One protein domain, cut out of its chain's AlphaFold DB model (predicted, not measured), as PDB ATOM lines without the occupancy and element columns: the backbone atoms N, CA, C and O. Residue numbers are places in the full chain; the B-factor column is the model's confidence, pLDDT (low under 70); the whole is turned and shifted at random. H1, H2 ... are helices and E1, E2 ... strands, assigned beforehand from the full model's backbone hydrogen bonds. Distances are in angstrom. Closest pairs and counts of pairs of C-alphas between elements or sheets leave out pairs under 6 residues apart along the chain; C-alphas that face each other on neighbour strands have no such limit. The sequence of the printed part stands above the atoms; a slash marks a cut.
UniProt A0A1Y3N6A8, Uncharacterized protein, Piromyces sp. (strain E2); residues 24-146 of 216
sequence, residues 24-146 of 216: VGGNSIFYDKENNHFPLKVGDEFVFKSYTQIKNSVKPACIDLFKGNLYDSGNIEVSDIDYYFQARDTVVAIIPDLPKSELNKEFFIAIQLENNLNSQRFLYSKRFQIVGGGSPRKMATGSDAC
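This is residues 24 to 146 of the 216 residues of an uncharacterized protein of Piromyces sp. (strain E2) (UniProt A0A1Y3N6A8). What shape is it? With little regular structure, two sheets, branched E1 E3 E4 E7 E8 E9 and antiparallel E2 E6 E5, make a partly face-to-face sandwich, strands crossed. What builds it? Nine strands, with H1 after E2, hold 49 of 123 printed residues: mostly strand. It is compact, radius of gyration of the C-alphas 14.1 A, spans 43 by 33 by 27 A.

What comes first? E1 is residues 40 to 42, C-alpha 40 at (11.305, -32.407, 26.623); E2 is 45 to 48, H1 51 to 55, E3 68 to 72. What follows? E4 is 77 to 80, E5 82 to 87, E6 90 to 94, E7 106 to 112, E8 122 to 124, E9 128 to 134, C-alpha 134 at (10.868, -34.034, 35.046).

What neighbours E7? E3 lies on one side, N 69 and O 110 2.9 A apart, E8 and E9 on the other. And H1? It is on neither sheet; 0 of 1 O i to N i+4 and 0 of 2 O i to N i+3 pairs are within hydrogen-bond range.

Any cut? The printed part has none; links H1 to E3 and E6 to E7 are long. Where is confidence low? 27 residues have pLDDT under 70, among them 52 to 61.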
ATOM      1  N   VAL A  24      -3.216 -26.429  10.938       45.31
ATOM      2  CA  VAL A  24      -4.499 -26.473  11.656       45.31
ATOM      3  C   VAL A  24      -5.152 -25.087  11.604       45.31
ATOM      4  O   VAL A  24      -5.131 -24.306  12.541       45.31
ATOM      5  N   GLY A  25      -5.750 -24.778  10.452       50.59
ATOM      6  CA  GLY A  25      -6.419 -23.506  10.169       50.59
ATOM      7  C   GLY A  25      -5.628 -22.669   9.166       50.59
ATOM      8  O   GLY A  25      -4.407 -22.561   9.264       50.59
ATOM      9  N   GLY A  26      -6.316 -22.074   8.187       51.50
ATOM     10  CA  GLY A  26      -5.689 -21.391   7.044       51.50
ATOM     11  C   GLY A  26      -4.793 -20.200   7.402       51.50
ATOM     12  O   GLY A  26      -4.064 -19.717   6.544       51.50
ATOM     13  N   ASN A  27      -4.813 -19.752   8.662       62.53
ATOM     14  CA  ASN A  27      -4.022 -18.634   9.168       62.53
ATOM     15  C   ASN A  27      -3.116 -19.031  10.355       62.53
ATOM     16  O   ASN A  27      -2.764 -18.185  11.185       62.53
ATOM     17  N   SER A  28      -2.764 -20.314  10.447       65.56
ATOM     18  CA  SER A  28      -1.773 -20.846  11.385       65.56
ATOM     19  C   SER A  28      -0.415 -20.186  11.177       65.56
ATOM     20  O   SER A  28       0.040 -20.080  10.038       65.56
ATOM     21  N   ILE A  29       0.253 -19.771  12.256       70.75
ATOM     22  CA  ILE A  29       1.594 -19.190  12.168       70.75
ATOM     23  C   ILE A  29       2.573 -20.075  12.924       70.75
ATOM     24  O   ILE A  29       2.470 -20.257  14.139       70.75
ATOM     25  N   PHE A  30       3.516 -20.633  12.177       73.00
ATOM     26  CA  PHE A  30       4.494 -21.561  12.700       73.00
ATOM     27  C   PHE A  30       5.685 -20.852  13.342       73.00
ATOM     28  O   PHE A  30       6.246 -19.930  12.746       73.00
ATOM     29  N   TYR A  31       6.072 -21.285  14.543       69.81
ATOM     30  CA  TYR A  31       7.112 -20.646  15.337       69.81
ATOM     31  C   TYR A  31       8.098 -21.623  15.958       69.81
ATOM     32  O   TYR A  31       7.780 -22.366  16.885       69.81
ATOM     33  N   ASP A  32       9.341 -21.521  15.488       66.62
ATOM     34  CA  ASP A  32      10.519 -22.054  16.157       66.62
ATOM     35  C   ASP A  32      11.790 -21.351  15.642       66.62
ATOM     36  O   ASP A  32      12.157 -21.497  14.475       66.62
ATOM     37  N   LYS A  33      12.447 -20.560  16.500       54.47
ATOM     38  CA  LYS A  33      13.666 -19.803  16.153       54.47
ATOM     39  C   LYS A  33      14.940 -20.407  16.758       54.47
ATOM     40  O   LYS A  33      16.032 -20.032  16.340       54.47
ATOM     41  N   GLU A  34      14.832 -21.335  17.706       56.91
ATOM     42  CA  GLU A  34      15.988 -21.942  18.374       56.91
ATOM     43  C   GLU A  34      15.737 -23.418  18.689       56.91
ATOM     44  O   GLU A  34      14.677 -23.757  19.190       56.91
ATOM     45  N   ASN A  35      16.759 -24.249  18.441       50.31
ATOM     46  CA  ASN A  35      16.885 -25.705  18.628       50.31
ATOM     47  C   ASN A  35      16.203 -26.339  19.871       50.31
ATOM     48  O   ASN A  35      16.858 -27.007  20.670       50.31
ATOM     49  N   ASN A  36      14.879 -26.274  19.981       57.53
ATOM     50  CA  ASN A  36      14.086 -27.025  20.959       57.53
ATOM     51  C   ASN A  36      13.634 -28.377  20.378       57.53
ATOM     52  O   ASN A  36      12.553 -28.875  20.673       57.53
ATOM     53  N   HIS A  37      14.472 -28.977  19.526       59.28
ATOM     54  CA  HIS A  37      14.252 -30.302  18.938       59.28
ATOM     55  C   HIS A  37      14.597 -31.450  19.896       59.28
ATOM     56  O   HIS A  37      14.412 -32.619  19.556       59.28
ATOM     57  N   PHE A  38      15.142 -31.140  21.073       73.00
ATOM     58  CA  PHE A  38      15.451 -32.151  22.068       73.00
ATOM     59  C   PHE A  38      14.170 -32.672  22.721       73.00
ATOM     60  O   PHE A  38      13.207 -31.917  22.876       73.00
ATOM     61  N   PRO A  39      14.141 -33.954  23.116       84.94
ATOM     62  CA  PRO A  39      13.044 -34.471  23.912       84.94
ATOM     63  C   PRO A  39      12.888 -33.643  25.192       84.94
ATOM     64  O   PRO A  39      13.857 -33.437  25.925       84.94
ATOM     65  N   LEU A  40      11.666 -33.191  25.448       89.94
ATOM     66  CA  LEU A  40      11.305 -32.407  26.623       89.94
ATOM     67  C   LEU A  40      10.803 -33.320  27.735       89.94
ATOM     68  O   LEU A  40      10.327 -34.426  27.492       89.94
ATOM     69  N   LYS A  41      10.889 -32.856  28.972       91.38
ATOM     70  CA  LYS A  41      10.336 -33.515  30.155       91.38
ATOM     71  C   LYS A  41       9.158 -32.715  30.698       91.38
ATOM     72  O   LYS A  41       8.972 -31.543  30.376       91.38
ATOM     73  N   VAL A  42       8.365 -33.346  31.559       88.06
ATOM     74  CA  VAL A  42       7.286 -32.656  32.278       88.06
ATOM     75  C   VAL A  42       7.866 -31.489  33.084       88.06
ATOM     76  O   VAL A  42       8.824 -31.669  33.841       88.06
ATOM     77  N   GLY A  43       7.264 -30.307  32.944       87.19
ATOM     78  CA  GLY A  43       7.697 -29.074  33.600       87.19
ATOM     79  C   GLY A  43       8.796 -28.292  32.874       87.19
ATOM     80  O   GLY A  43       9.121 -27.190  33.328       87.19
ATOM     81  N   ASP A  44       9.339 -28.815  31.768       90.75
ATOM     82  CA  ASP A  44      10.246 -28.056  30.903       90.75
ATOM     83  C   ASP A  44       9.507 -26.890  30.225       90.75
ATOM     84  O   ASP A  44       8.279 -26.870  30.119       90.75
ATOM     85  N   GLU A  45      10.268 -25.899  29.768       89.62
ATOM     86  CA  GLU A  45       9.758 -24.706  29.099       89.62
ATOM     87  C   GLU A  45       9.981 -24.803  27.583       89.62
ATOM     88  O   GLU A  45      11.108 -24.964  27.119       89.62
ATOM     89  N   PHE A  46       8.910 -24.656  26.804       88.62
ATOM     90  CA  PHE A  46       8.968 -24.457  25.360       88.62
ATOM     91  C   PHE A  46       8.881 -22.961  25.045       88.62
ATOM     92  O   PHE A  46       7.920 -22.295  25.430       88.62
ATOM     93  N   VAL A  47       9.863 -22.421  24.321       87.31
ATOM     94  CA  VAL A  47       9.980 -20.971  24.098       87.31
ATOM     95  C   VAL A  47       9.636 -20.584  22.657       87.31
ATOM     96  O   VAL A  47      10.342 -20.942  21.717       87.31
ATOM     97  N   PHE A  48       8.607 -19.757  22.494       84.50
ATOM     98  CA  PHE A  48       8.248 -19.075  21.253       84.50
ATOM     99  C   PHE A  48       8.904 -17.686  21.207       84.50
ATOM    100  O   PHE A  48       8.320 -16.688  21.641       84.50
ATOM    101  N   LYS A  49      10.145 -17.619  20.712       78.12
ATOM    102  CA  LYS A  49      10.931 -16.372  20.641       78.12
ATOM    103  C   LYS A  49      10.574 -15.506  19.431       78.12
ATOM    104  O   LYS A  49      10.378 -16.014  18.329       78.12
ATOM    105  N   SER A  50      10.633 -14.185  19.622       71.81
ATOM    106  CA  SER A  50      10.546 -13.173  18.558       71.81
ATOM    107  C   SER A  50       9.300 -13.288  17.668       71.81
ATOM    108  O   SER A  50       9.383 -13.055  16.458       71.81
ATOM    109  N   TYR A  51       8.131 -13.595  18.240       72.81
ATOM    110  CA  TYR A  51       6.896 -13.741  17.455       72.81
ATOM    111  C   TYR A  51       6.460 -12.442  16.751       72.81
ATOM    112  O   TYR A  51       5.570 -12.446  15.912       72.81
ATOM    113  N   THR A  52       7.048 -11.293  17.081       60.72
ATOM    114  CA  THR A  52       6.709  -9.987  16.496       60.72
ATOM    115  C   THR A  52       7.305  -9.766  15.101       60.72
ATOM    116  O   THR A  52       6.913  -8.824  14.413       60.72
ATOM    117  N   GLN A  53       8.193 -10.651  14.623       60.28
ATOM    118  CA  GLN A  53       8.797 -10.554  13.285       60.28
ATOM    119  C   GLN A  53       7.804 -10.834  12.127       60.28
ATOM    120  O   GLN A  53       8.161 -10.652  10.968       60.28
ATOM    121  N   ILE A  54       6.536 -11.179  12.415       54.78
ATOM    122  CA  ILE A  54       5.483 -11.570  11.441       54.78
ATOM    123  C   ILE A  54       5.160 -10.499  10.396       54.78
ATOM    124  O   ILE A  54       4.700 -10.834   9.308       54.78
ATOM    125  N   LYS A  55       5.300  -9.206  10.709       41.50
ATOM    126  CA  LYS A  55       4.632  -8.155   9.916       41.50
ATOM    127  C   LYS A  55       5.522  -7.044   9.366       41.50
ATOM    128  O   LYS A  55       4.971  -6.001   9.020       41.50
ATOM    129  N   ASN A  56       6.852  -7.187   9.324       42.94
ATOM    130  CA  ASN A  56       7.755  -6.064   8.982       42.94
ATOM    131  C   ASN A  56       7.424  -4.766   9.758       42.94
ATOM    132  O   ASN A  56       7.722  -3.658   9.325       42.94
ATOM    133  N   SER A  57       6.763  -4.898  10.908       40.66
ATOM    134  CA  SER A  57       6.311  -3.798  11.741       40.66
ATOM    135  C   SER A  57       6.693  -4.159  13.158       40.66
ATOM    136  O   SER A  57       6.126  -5.057  13.778       40.66
ATOM    137  N   VAL A  58       7.714  -3.466  13.645       44.59
ATOM    138  CA  VAL A  58       8.121  -3.477  15.044       44.59
ATOM    139  C   VAL A  58       6.956  -2.886  15.840       44.59
ATOM    140  O   VAL A  58       6.859  -1.673  16.005       44.59
ATOM    141  N   LYS A  59       6.004  -3.720  16.264       48.28
ATOM    142  CA  LYS A  59       4.975  -3.313  17.225       48.28
ATOM    143  C   LYS A  59       5.410  -3.753  18.627       48.28
ATOM    144  O   LYS A  59       5.642  -4.941  18.826       48.28
ATOM    145  N   PRO A  60       5.496  -2.837  19.609       53.09
ATOM    146  CA  PRO A  60       5.944  -3.138  20.970       53.09
ATOM    147  C   PRO A  60       4.802  -3.603  21.892       53.09
ATOM    148  O   PRO A  60       4.822  -3.307  23.090       53.09
ATOM    149  N   ALA A  61       3.790  -4.281  21.349       61.12
ATOM    150  CA  ALA A  61       2.629  -4.709  22.115       61.12
ATOM    151  C   ALA A  61       2.565  -6.231  22.149       61.12
ATOM    152  O   ALA A  61       2.662  -6.892  21.115       61.12
ATOM    153  N   CYS A  62       2.400  -6.745  23.358       76.50
ATOM    154  CA  CYS A  62       2.038  -8.124  23.606       76.50
ATOM    155  C   CYS A  62       0.838  -8.509  22.745       76.50
ATOM    156  O   CYS A  62      -0.117  -7.736  22.648       76.50
ATOM    157  N   ILE A  63       0.910  -9.666  22.092       76.75
ATOM    158  CA  ILE A  63      -0.245 -10.209  21.374       76.75
ATOM    159  C   ILE A  63      -1.274 -10.729  22.371       76.75
ATOM    160  O   ILE A  63      -0.917 -11.210  23.444       76.75
ATOM    161  N   ASP A  64      -2.546 -10.667  22.000       79.25
ATOM    162  CA  ASP A  64      -3.582 -11.337  22.771       79.25
ATOM    163  C   ASP A  64      -3.458 -12.853  22.568       79.25
ATOM    164  O   ASP A  64      -3.390 -13.343  21.437       79.25
ATOM    165  N   LEU A  65      -3.417 -13.584  23.678       81.38
ATOM    166  CA  LEU A  65      -3.416 -15.042  23.726       81.38
ATOM    167  C   LEU A  65      -4.643 -15.492  24.510       81.38
ATOM    168  O   LEU A  65      -4.988 -14.889  25.525       81.38
ATOM    169  N   PHE A  66      -5.299 -16.544  24.030       81.00
ATOM    170  CA  PHE A  66      -6.581 -16.982  24.583       81.00
ATOM    171  C   PHE A  66      -6.484 -18.362  25.222       81.00
ATOM    172  O   PHE A  66      -6.686 -18.505  26.426       81.00
ATOM    173  N   LYS A  67      -6.136 -19.384  24.436       84.50
ATOM    174  CA  LYS A  67      -6.071 -20.772  24.900       84.50
ATOM    175  C   LYS A  67      -4.840 -21.466  24.336       84.50
ATOM    176  O   LYS A  67      -4.610 -21.395  23.134       84.50
ATOM    177  N   GLY A  68      -4.063 -22.111  25.200       87.69
ATOM    178  CA  GLY A  68      -2.906 -22.912  24.819       87.69
ATOM    179  C   GLY A  68      -3.184 -24.383  25.078       87.69
ATOM    180  O   GLY A  68      -3.528 -24.740  26.202       87.69
ATOM    181  N   ASN A  69      -2.987 -25.220  24.063       89.50
ATOM    182  CA  ASN A  69      -3.245 -26.654  24.129       89.50
ATOM    183  C   ASN A  69      -2.059 -27.463  23.592       89.50
ATOM    184  O   ASN A  69      -1.370 -27.040  22.660       89.50
ATOM    185  N   LEU A  70      -1.871 -28.652  24.159       91.56
ATOM    186  CA  LEU A  70      -1.004 -29.706  23.650       91.56
ATOM    187  C   LEU A  70      -1.829 -30.664  22.786       91.56
ATOM    188  O   LEU A  70      -2.884 -31.137  23.212       91.56
ATOM    189  N   TYR A  71      -1.314 -30.989  21.608       89.38
ATOM    190  CA  TYR A  71      -1.919 -31.922  20.666       89.38
ATOM    191  C   TYR A  71      -0.957 -33.057  20.352       89.38
ATOM    192  O   TYR A  71       0.256 -32.849  20.321       89.38
ATOM    193  N   ASP A  72      -1.495 -34.244  20.092       88.94
ATOM    194  CA  ASP A  72      -0.722 -35.360  19.554       88.94
ATOM    195  C   ASP A  72      -0.507 -35.230  18.033       88.94
ATOM    196  O   ASP A  72      -1.041 -34.341  17.364       88.94
ATOM    197  N   SER A  73       0.252 -36.155  17.442       82.00
ATOM    198  CA  SER A  73       0.476 -36.211  15.989       82.00
ATOM    199  C   SER A  73      -0.794 -36.389  15.140       82.00
ATOM    200  O   SER A  73      -0.743 -36.181  13.927       82.00
ATOM    201  N   GLY A  74      -1.905 -36.816  15.749       81.44
ATOM    202  CA  GLY A  74      -3.218 -36.964  15.125       81.44
ATOM    203  C   GLY A  74      -4.086 -35.703  15.201       81.44
ATOM    204  O   GLY A  74      -5.217 -35.732  14.720       81.44
ATOM    205  N   ASN A  75      -3.568 -34.602  15.760       79.31
ATOM    206  CA  ASN A  75      -4.295 -33.361  16.061       79.31
ATOM    207  C   ASN A  75      -5.401 -33.526  17.104       79.31
ATOM    208  O   ASN A  75      -6.358 -32.747  17.129       79.31
ATOM    209  N   ILE A  76      -5.293 -34.535  17.963       85.44
ATOM    210  CA  ILE A  76      -6.217 -34.713  19.073       85.44
ATOM    211  C   ILE A  76      -5.684 -33.899  20.247       85.44
ATOM    212  O   ILE A  76      -4.509 -33.991  20.597       85.44
ATOM    213  N   GLU A  77      -6.546 -33.069  20.833       87.44
ATOM    214  CA  GLU A  77      -6.226 -32.323  22.051       87.44
ATOM    215  C   GLU A  77      -5.938 -33.300  23.196       87.44
ATOM    216  O   GLU A  77      -6.774 -34.141  23.534       87.44
ATOM    217  N   VAL A  78      -4.753 -33.173  23.788       89.06
ATOM    218  CA  VAL A  78      -4.267 -34.036  24.870       89.06
ATOM    219  C   VAL A  78      -4.438 -33.352  26.221       89.06
ATOM    220  O   VAL A  78      -4.896 -33.978  27.176       89.06
ATOM    221  N   SER A  79      -4.053 -32.078  26.318       87.38
ATOM    222  CA  SER A  79      -4.096 -31.318  27.569       87.38
ATOM    223  C   SER A  79      -4.074 -29.815  27.304       87.38
ATOM    224  O   SER A  79      -3.479 -29.368  26.323       87.38
ATOM    225  N   ASP A  80      -4.669 -29.034  28.200       88.06
ATOM    226  CA  ASP A  80      -4.421 -27.594  28.269       88.06
ATOM    227  C   ASP A  80      -2.974 -27.355  28.754       88.06
ATOM    228  O   ASP A  80      -2.415 -28.171  29.496       88.06
ATOM    229  N   ILE A  81      -2.363 -26.237  28.359       88.00
ATOM    230  CA  ILE A  81      -1.010 -25.857  28.788       88.00
ATOM    231  C   ILE A  81      -0.989 -24.499  29.483       88.00
ATOM    232  O   ILE A  81      -1.705 -23.568  29.114       88.00
ATOM    233  N   ASP A  82      -0.099 -24.376  30.462       87.81
ATOM    234  CA  ASP A  82       0.266 -23.076  31.009       87.81
ATOM    235  C   ASP A  82       1.216 -22.352  30.065       87.81
ATOM    236  O   ASP A  82       2.149 -22.948  29.524       87.81
ATOM    237  N   TYR A  83       1.018 -21.047  29.916       88.25
ATOM    238  CA  TYR A  83       1.942 -20.185  29.198       88.25
ATOM    239  C   TYR A  83       1.997 -18.788  29.821       88.25
ATOM    240  O   TYR A  83       1.072 -18.356  30.507       88.25
ATOM    241  N   TYR A  84       3.092 -18.073  29.582       88.44
ATOM    242  CA  TYR A  84       3.276 -16.691  30.019       88.44
ATOM    243  C   TYR A  84       4.208 -15.925  29.084       88.44
ATOM    244  O   TYR A  84       5.018 -16.508  28.358       88.44
ATOM    245  N   PHE A  85       4.159 -14.597  29.152       87.50
ATOM    246  CA  PHE A  85       5.142 -13.753  28.487       87.50
ATOM    247  C   PHE A  85       6.419 -13.618  29.326       87.50
ATOM    248  O   PHE A  85       6.430 -13.012  30.406       87.50
ATOM    249  N   GLN A  86       7.524 -14.185  28.835       87.38
ATOM    250  CA  GLN A  86       8.851 -13.962  29.423       87.38
ATOM    251  C   GLN A  86       9.385 -12.576  29.048       87.38
ATOM    252  O   GLN A  86       9.973 -11.888  29.879       87.38
ATOM    253  N   ALA A  87       9.132 -12.162  27.809       85.50
ATOM    254  CA  ALA A  87       9.363 -10.820  27.293       85.50
ATOM    255  C   ALA A  87       8.164 -10.414  26.426       85.50
ATOM    256  O   ALA A  87       7.344 -11.255  26.054       85.50
ATOM    257  N   ARG A  88       8.060  -9.129  26.070       83.25
ATOM    258  CA  ARG A  88       6.939  -8.609  25.262       83.25
ATOM    259  C   ARG A  88       6.803  -9.241  23.878       83.25
ATOM    260  O   ARG A  88       5.794  -9.016  23.233       83.25
ATOM    261  N   ASP A  89       7.803  -9.977  23.414       80.56
ATOM    262  CA  ASP A  89       7.861 -10.658  22.119       80.56
ATOM    263  C   ASP A  89       8.170 -12.161  22.253       80.56
ATOM    264  O   ASP A  89       8.496 -12.821  21.262       80.56
ATOM    265  N   THR A  90       8.107 -12.696  23.478       84.50
ATOM    266  CA  THR A  90       8.506 -14.068  23.794       84.50
ATOM    267  C   THR A  90       7.464 -14.732  24.688       84.50
ATOM    268  O   THR A  90       7.263 -14.311  25.830       84.50
ATOM    269  N   VAL A  91       6.829 -15.787  24.174       87.25
ATOM    270  CA  VAL A  91       5.902 -16.637  24.937       87.25
ATOM    271  C   VAL A  91       6.646 -17.881  25.391       87.25
ATOM    272  O   VAL A  91       7.376 -18.485  24.610       87.25
ATOM    273  N   VAL A  92       6.450 -18.278  26.640       88.88
ATOM    274  CA  VAL A  92       6.945 -19.542  27.181       88.88
ATOM    275  C   VAL A  92       5.748 -20.399  27.551       88.88
ATOM    276  O   VAL A  92       4.877 -19.935  28.277       88.88
ATOM    277  N   ALA A  93       5.713 -21.629  27.054       90.38
ATOM    278  CA  ALA A  93       4.756 -22.657  27.435       90.38
ATOM    279  C   ALA A  93       5.423 -23.676  28.364       90.38
ATOM    280  O   ALA A  93       6.576 -24.040  28.151       90.38
ATOM    281  N   ILE A  94       4.711 -24.151  29.380       90.25
ATOM    282  CA  ILE A  94       5.208 -25.161  30.321       90.25
ATOM    283  C   ILE A  94       4.649 -26.520  29.906       90.25
ATOM    284  O   ILE A  94       3.436 -26.674  29.753       90.25
ATOM    285  N   ILE A  95       5.525 -27.510  29.737       91.06
ATOM    286  CA  ILE A  95       5.122 -28.865  29.360       91.06
ATOM    287  C   ILE A  95       4.284 -29.484  30.491       91.06
ATOM    288  O   ILE A  95       4.774 -29.592  31.623       91.06
ATOM    289  N   PRO A  96       3.031 -29.888  30.210       88.38
ATOM    290  CA  PRO A  96       2.109 -30.369  31.226       88.38
ATOM    291  C   PRO A  96       2.497 -31.769  31.708       88.38
ATOM    292  O   PRO A  96       3.263 -32.483  31.059       88.38
ATOM    293  N   ASP A  97       1.934 -32.181  32.844       85.38
ATOM    294  CA  ASP A  97       2.025 -33.575  33.275       85.38
ATOM    295  C   ASP A  97       1.173 -34.468  32.364       85.38
ATOM    296  O   ASP A  97       0.042 -34.113  32.013       85.38
ATOM    297  N   LEU A  98       1.719 -35.623  31.979       83.31
ATOM    298  CA  LEU A  98       1.088 -36.555  31.048       83.31
ATOM    299  C   LEU A  98       1.075 -37.982  31.609       83.31
ATOM    300  O   LEU A  98       2.033 -38.413  32.259       83.31
ATOM    301  N   PRO A  99       0.030 -38.778  31.310       82.75
ATOM    302  CA  PRO A  99       0.033 -40.199  31.623       82.75
ATOM    303  C   PRO A  99       1.243 -40.902  30.996       82.75
ATOM    304  O   PRO A  99       1.618 -40.615  29.862       82.75
ATOM    305  N   LYS A 100       1.804 -41.907  31.685       81.38
ATOM    306  CA  LYS A 100       2.954 -42.679  31.168       81.38
ATOM    307  C   LYS A 100       2.706 -43.293  29.780       81.38
ATOM    308  O   LYS A 100       3.659 -43.478  29.035       81.38
ATOM    309  N   SER A 101       1.450 -43.600  29.439       83.62
ATOM    310  CA  SER A 101       1.044 -44.126  28.125       83.62
ATOM    311  C   SER A 101       1.182 -43.122  26.981       83.62
ATOM    312  O   SER A 101       1.200 -43.525  25.821       83.62
ATOM    313  N   GLU A 102       1.246 -41.829  27.298       84.12
ATOM    314  CA  GLU A 102       1.392 -40.741  26.333       84.12
ATOM    315  C   GLU A 102       2.865 -40.356  26.114       84.12
ATOM    316  O   GLU A 102       3.192 -39.694  25.137       84.12
ATOM    317  N   LEU A 103       3.788 -40.809  26.967       85.19
ATOM    318  CA  LEU A 103       5.213 -40.501  26.822       85.19
ATOM    319  C   LEU A 103       5.818 -41.113  25.548       85.19
ATOM    320  O   LEU A 103       5.407 -42.173  25.078       85.19
ATOM    321  N   ASN A 104       6.859 -40.459  25.034       86.50
ATOM    322  CA  ASN A 104       7.593 -40.792  23.807       86.50
ATOM    323  C   ASN A 104       6.753 -40.725  22.518       86.50
ATOM    324  O   ASN A 104       7.187 -41.221  21.477       86.50
ATOM    325  N   LYS A 105       5.569 -40.107  22.571       88.44
ATOM    326  CA  LYS A 105       4.805 -39.718  21.382       88.44
ATOM    327  C   LYS A 105       5.248 -38.342  20.888       88.44
ATOM    328  O   LYS A 105       5.880 -37.577  21.619       88.44
ATOM    329  N   GLU A 106       4.929 -38.045  19.633       88.81
ATOM    330  CA  GLU A 106       5.094 -36.704  19.078       88.81
ATOM    331  C   GLU A 106       3.920 -35.814  19.476       88.81
ATOM    332  O   GLU A 106       2.756 -36.191  19.319       88.81
ATOM    333  N   PHE A 107       4.252 -34.609  19.920       90.12
ATOM    334  CA  PHE A 107       3.310 -33.577  20.305       90.12
ATOM    335  C   PHE A 107       3.646 -32.256  19.638       90.12
ATOM    336  O   PHE A 107       4.779 -32.037  19.218       90.12
ATOM    337  N   PHE A 108       2.679 -31.351  19.597       89.56
ATOM    338  CA  PHE A 108       2.908 -29.941  19.313       89.56
ATOM    339  C   PHE A 108       2.009 -29.074  20.193       89.56
ATOM    340  O   PHE A 108       0.979 -29.519  20.701       89.56
ATOM    341  N   ILE A 109       2.408 -27.823  20.370       90.00
ATOM    342  CA  ILE A 109       1.656 -26.809  21.099       90.00
ATOM    343  C   ILE A 109       0.984 -25.884  20.091       90.00
ATOM    344  O   ILE A 109       1.610 -25.471  19.112       90.00
ATOM    345  N   ALA A 110      -0.266 -25.519  20.365       88.69
ATOM    346  CA  ALA A 110      -0.960 -24.444  19.670       88.69
ATOM    347  C   ALA A 110      -1.546 -23.450  20.677       88.69
ATOM    348  O   ALA A 110      -2.246 -23.856  21.606       88.69
ATOM    349  N   ILE A 111      -1.285 -22.155  20.481       86.75
ATOM    350  CA  ILE A 111      -1.849 -21.073  21.297       86.75
ATOM    351  C   ILE A 111      -2.716 -20.169  20.428       86.75
ATOM    352  O   ILE A 111      -2.246 -19.553  19.477       86.75
ATOM    353  N   GLN A 112      -3.995 -20.087  20.761       84.56
ATOM    354  CA  GLN A 112      -5.005 -19.336  20.035       84.56
ATOM    355  C   GLN A 112      -4.788 -17.824  20.160       84.56
ATOM    356  O   GLN A 112      -4.609 -17.307  21.262       84.56
ATOM    357  N   LEU A 113      -4.866 -17.124  19.024       78.88
ATOM    358  CA  LEU A 113      -4.632 -15.678  18.904       78.88
ATOM    359  C   LEU A 113      -5.920 -14.845  18.788       78.88
ATOM    360  O   LEU A 113      -5.849 -13.630  18.629       78.88
ATOM    361  N   GLU A 114      -7.101 -15.474  18.816       73.62
ATOM    362  CA  GLU A 114      -8.400 -14.782  18.758       73.62
ATOM    363  C   GLU A 114      -9.431 -15.477  19.656       73.62
ATOM    364  O   GLU A 114      -9.522 -16.698  19.630       73.62
ATOM    365  N   ASN A 115     -10.275 -14.722  20.370       70.12
ATOM    366  CA  ASN A 115     -11.281 -15.238  21.322       70.12
ATOM    367  C   ASN A 115     -12.469 -16.010  20.697       70.12
ATOM    368  O   ASN A 115     -13.527 -16.148  21.305       70.12
ATOM    369  N   ASN A 116     -12.363 -16.437  19.442       70.50
ATOM    370  CA  ASN A 116     -13.433 -17.119  18.723       70.50
ATOM    371  C   ASN A 116     -13.129 -18.616  18.669       70.50
ATOM    372  O   ASN A 116     -12.092 -18.982  18.136       70.50
ATOM    373  N   LEU A 117     -14.029 -19.483  19.143       64.31
ATOM    374  CA  LEU A 117     -13.861 -20.947  19.101       64.31
ATOM    375  C   LEU A 117     -13.592 -21.505  17.690       64.31
ATOM    376  O   LEU A 117     -12.977 -22.555  17.561       64.31
ATOM    377  N   ASN A 118     -14.009 -20.788  16.643       65.88
ATOM    378  CA  ASN A 118     -13.744 -21.128  15.241       65.88
ATOM    379  C   ASN A 118     -12.512 -20.404  14.666       65.88
ATOM    380  O   ASN A 118     -12.341 -20.352  13.446       65.88
ATOM    381  N   SER A 119     -11.698 -19.777  15.519       64.06
ATOM    382  CA  SER A 119     -10.482 -19.083  15.106       64.06
ATOM    383  C   SER A 119      -9.578 -20.038  14.346       64.06
ATOM    384  O   SER A 119      -9.370 -21.182  14.737       64.06
ATOM    385  N   GLN A 120      -9.024 -19.535  13.250       69.69
ATOM    386  CA  GLN A 120      -8.040 -20.242  12.438       69.69
ATOM    387  C   GLN A 120      -6.625 -19.704  12.675       69.69
ATOM    388  O   GLN A 120      -5.729 -19.974  11.875       69.69
ATOM    389  N   ARG A 121      -6.439 -18.873  13.712       77.19
ATOM    390  CA  ARG A 121      -5.191 -18.164  14.000       77.19
ATOM    391  C   ARG A 121      -4.617 -18.631  15.319       77.19
ATOM    392  O   ARG A 121      -5.120 -18.278  16.387       77.19
ATOM    393  N   PHE A 122      -3.521 -19.368  15.223       82.94
ATOM    394  CA  PHE A 122      -2.761 -19.826  16.373       82.94
ATOM    395  C   PHE A 122      -1.261 -19.627  16.147       82.94
ATOM    396  O   PHE A 122      -0.784 -19.536  15.010       82.94
ATOM    397  N   LEU A 123      -0.542 -19.583  17.260       83.75
ATOM    398  CA  LEU A 123       0.898 -19.740  17.367       83.75
ATOM    399  C   LEU A 123       1.213 -21.232  17.539       83.75
ATOM    400  O   LEU A 123       0.767 -21.823  18.522       83.75
ATOM    401  N   TYR A 124       1.959 -21.830  16.610       85.12
ATOM    402  CA  TYR A 124       2.285 -23.263  16.629       85.12
ATOM    403  C   TYR A 124       3.749 -23.529  16.919       85.12
ATOM    404  O   TYR A 124       4.616 -22.816  16.417       85.12
ATOM    405  N   SER A 125       4.023 -24.587  17.677       85.81
ATOM    406  CA  SER A 125       5.377 -25.117  17.816       85.81
ATOM    407  C   SER A 125       5.690 -26.132  16.717       85.81
ATOM    408  O   SER A 125       4.792 -26.776  16.167       85.81
ATOM    409  N   LYS A 126       6.987 -26.387  16.497       82.88
ATOM    410  CA  LYS A 126       7.427 -27.670  15.927       82.88
ATOM    411  C   LYS A 126       6.920 -28.839  16.749       82.88
ATOM    412  O   LYS A 126       6.629 -28.703  17.940       82.88
ATOM    413  N   ARG A 127       6.855 -30.000  16.097       85.62
ATOM    414  CA  ARG A 127       6.663 -31.251  16.816       85.62
ATOM    415  C   ARG A 127       7.877 -31.549  17.684       85.62
ATOM    416  O   ARG A 127       9.012 -31.359  17.250       85.62
ATOM    417  N   PHE A 128       7.623 -32.050  18.879       86.69
ATOM    418  CA  PHE A 128       8.630 -32.500  19.831       86.69
ATOM    419  C   PHE A 128       8.138 -33.759  20.547       86.69
ATOM    420  O   PHE A 128       6.955 -34.096  20.503       86.69
ATOM    421  N   GLN A 129       9.044 -34.472  21.207       90.38
ATOM    422  CA  GLN A 129       8.693 -35.620  22.043       90.38
ATOM    423  C   GLN A 129       8.739 -35.228  23.513       90.38
ATOM    424  O   GLN A 129       9.636 -34.493  23.923       90.38
ATOM    425  N   ILE A 130       7.808 -35.759  24.304       89.31
ATOM    426  CA  ILE A 130       7.861 -35.663  25.765       89.31
ATOM    427  C   ILE A 130       8.323 -37.012  26.310       89.31
ATOM    428  O   ILE A 130       7.646 -38.022  26.127       89.31
ATOM    429  N   VAL A 131       9.481 -37.041  26.962       90.25
ATOM    430  CA  VAL A 131      10.082 -38.252  27.534       90.25
ATOM    431  C   VAL A 131       9.840 -38.333  29.037       90.25
ATOM    432  O   VAL A 131       9.500 -37.354  29.699       90.25
ATOM    433  N   GLY A 132      10.026 -39.531  29.592       82.62
ATOM    434  CA  GLY A 132       9.919 -39.745  31.033       82.62
ATOM    435  C   GLY A 132      10.935 -38.932  31.845       82.62
ATOM    436  O   GLY A 132      12.072 -38.708  31.423       82.62
ATOM    437  N   GLY A 133      10.523 -38.541  33.050       81.56
ATOM    438  CA  GLY A 133      11.283 -37.672  33.950       81.56
ATOM    439  C   GLY A 133      10.693 -36.262  34.028       81.56
ATOM    440  O   GLY A 133       9.630 -35.992  33.475       81.56
ATOM    441  N   GLY A 134      11.388 -35.368  34.733       82.12
ATOM    442  CA  GLY A 134      10.868 -34.034  35.046       82.12
ATOM    443  C   GLY A 134       9.921 -34.043  36.245       82.12
ATOM    444  O   GLY A 134       9.763 -35.057  36.929       82.12
ATOM    445  N   SER A 135       9.325 -32.894  36.532       81.25
ATOM    446  CA  SER A 135       8.401 -32.723  37.653       81.25
ATOM    447  C   SER A 135       7.375 -31.650  37.313       81.25
ATOM    448  O   SER A 135       7.784 -30.614  36.785       81.25
ATOM    449  N   PRO A 136       6.086 -31.835  37.656       76.69
ATOM    450  CA  PRO A 136       5.071 -30.812  37.441       76.69
ATOM    451  C   PRO A 136       5.524 -29.474  38.026       76.69
ATOM    452  O   PRO A 136       5.739 -29.344  39.235       76.69
ATOM    453  N   ARG A 137       5.698 -28.480  37.157       73.31
ATOM    454  CA  ARG A 137       6.140 -27.147  37.551       73.31
ATOM    455  C   ARG A 137       4.927 -26.239  37.631       73.31
ATOM    456  O   ARG A 137       4.259 -26.002  36.632       73.31
ATOM    457  N   LYS A 138       4.646 -25.717  38.824       69.38
ATOM    458  CA  LYS A 138       3.633 -24.669  38.968       69.38
ATOM    459  C   LYS A 138       4.163 -23.383  38.347       69.38
ATOM    460  O   LYS A 138       5.296 -22.987  38.635       69.38
ATOM    461  N   MET A 139       3.344 -22.724  37.534       73.56
ATOM    462  CA  MET A 139       3.674 -21.390  37.050       73.56
ATOM    463  C   MET A 139       3.788 -20.432  38.244       73.56
ATOM    464  O   MET A 139       2.919 -20.406  39.118       73.56
ATOM    465  N   ALA A 140       4.875 -19.660  38.299       70.88
ATOM    466  CA  ALA A 140       5.082 -18.686  39.364       70.88
ATOM    467  C   ALA A 140       3.971 -17.625  39.343       70.88
ATOM    468  O   ALA A 140       3.675 -17.051  38.294       70.88
ATOM    469  N   THR A 141       3.387 -17.351  40.508       74.44
ATOM    470  CA  THR A 141       2.361 -16.317  40.680       74.44
ATOM    471  C   THR A 141       2.959 -14.927  40.486       74.44
ATOM    472  O   THR A 141       4.045 -14.645  40.991       74.44
ATOM    473  N   GLY A 142       2.239 -14.042  39.803       80.81
ATOM    474  CA  GLY A 142       2.659 -12.663  39.555       80.81
ATOM    475  C   GLY A 142       2.150 -12.168  38.209       80.81
ATOM    476  O   GLY A 142       1.383 -12.858  37.547       80.81
ATOM    477  N   SER A 143       2.578 -10.985  37.793       81.62
ATOM    478  CA  SER A 143       2.332 -10.487  36.438       81.62
ATOM    479  C   SER A 143       3.487 -10.875  35.519       81.62
ATOM    480  O   SER A 143       4.646 -10.888  35.936       81.62
ATOM    481  N   ASP A 144       3.182 -11.213  34.273       86.31
ATOM    482  CA  ASP A 144       4.195 -11.485  33.260       86.31
ATOM    483  C   ASP A 144       4.707 -10.205  32.570       86.31
ATOM    484  O   ASP A 144       4.348  -9.093  32.959       86.31
ATOM    485  N   ALA A 145       5.561 -10.333  31.546       86.44
ATOM    486  CA  ALA A 145       6.140  -9.178  30.846       86.44
ATOM    487  C   ALA A 145       5.102  -8.272  30.145       86.44
ATOM    488  O   ALA A 145       5.431  -7.164  29.709       86.44
ATOM    489  N   CYS A 146       3.861  -8.743  30.044       82.94
ATOM    490  CA  CYS A 146       2.718  -8.076  29.441       82.94
ATOM    491  C   CYS A 146       1.696  -7.600  30.476       82.94
ATOM    492  O   CYS A 146       0.616  -7.144  30.111       82.94
TER     493      CYS A 146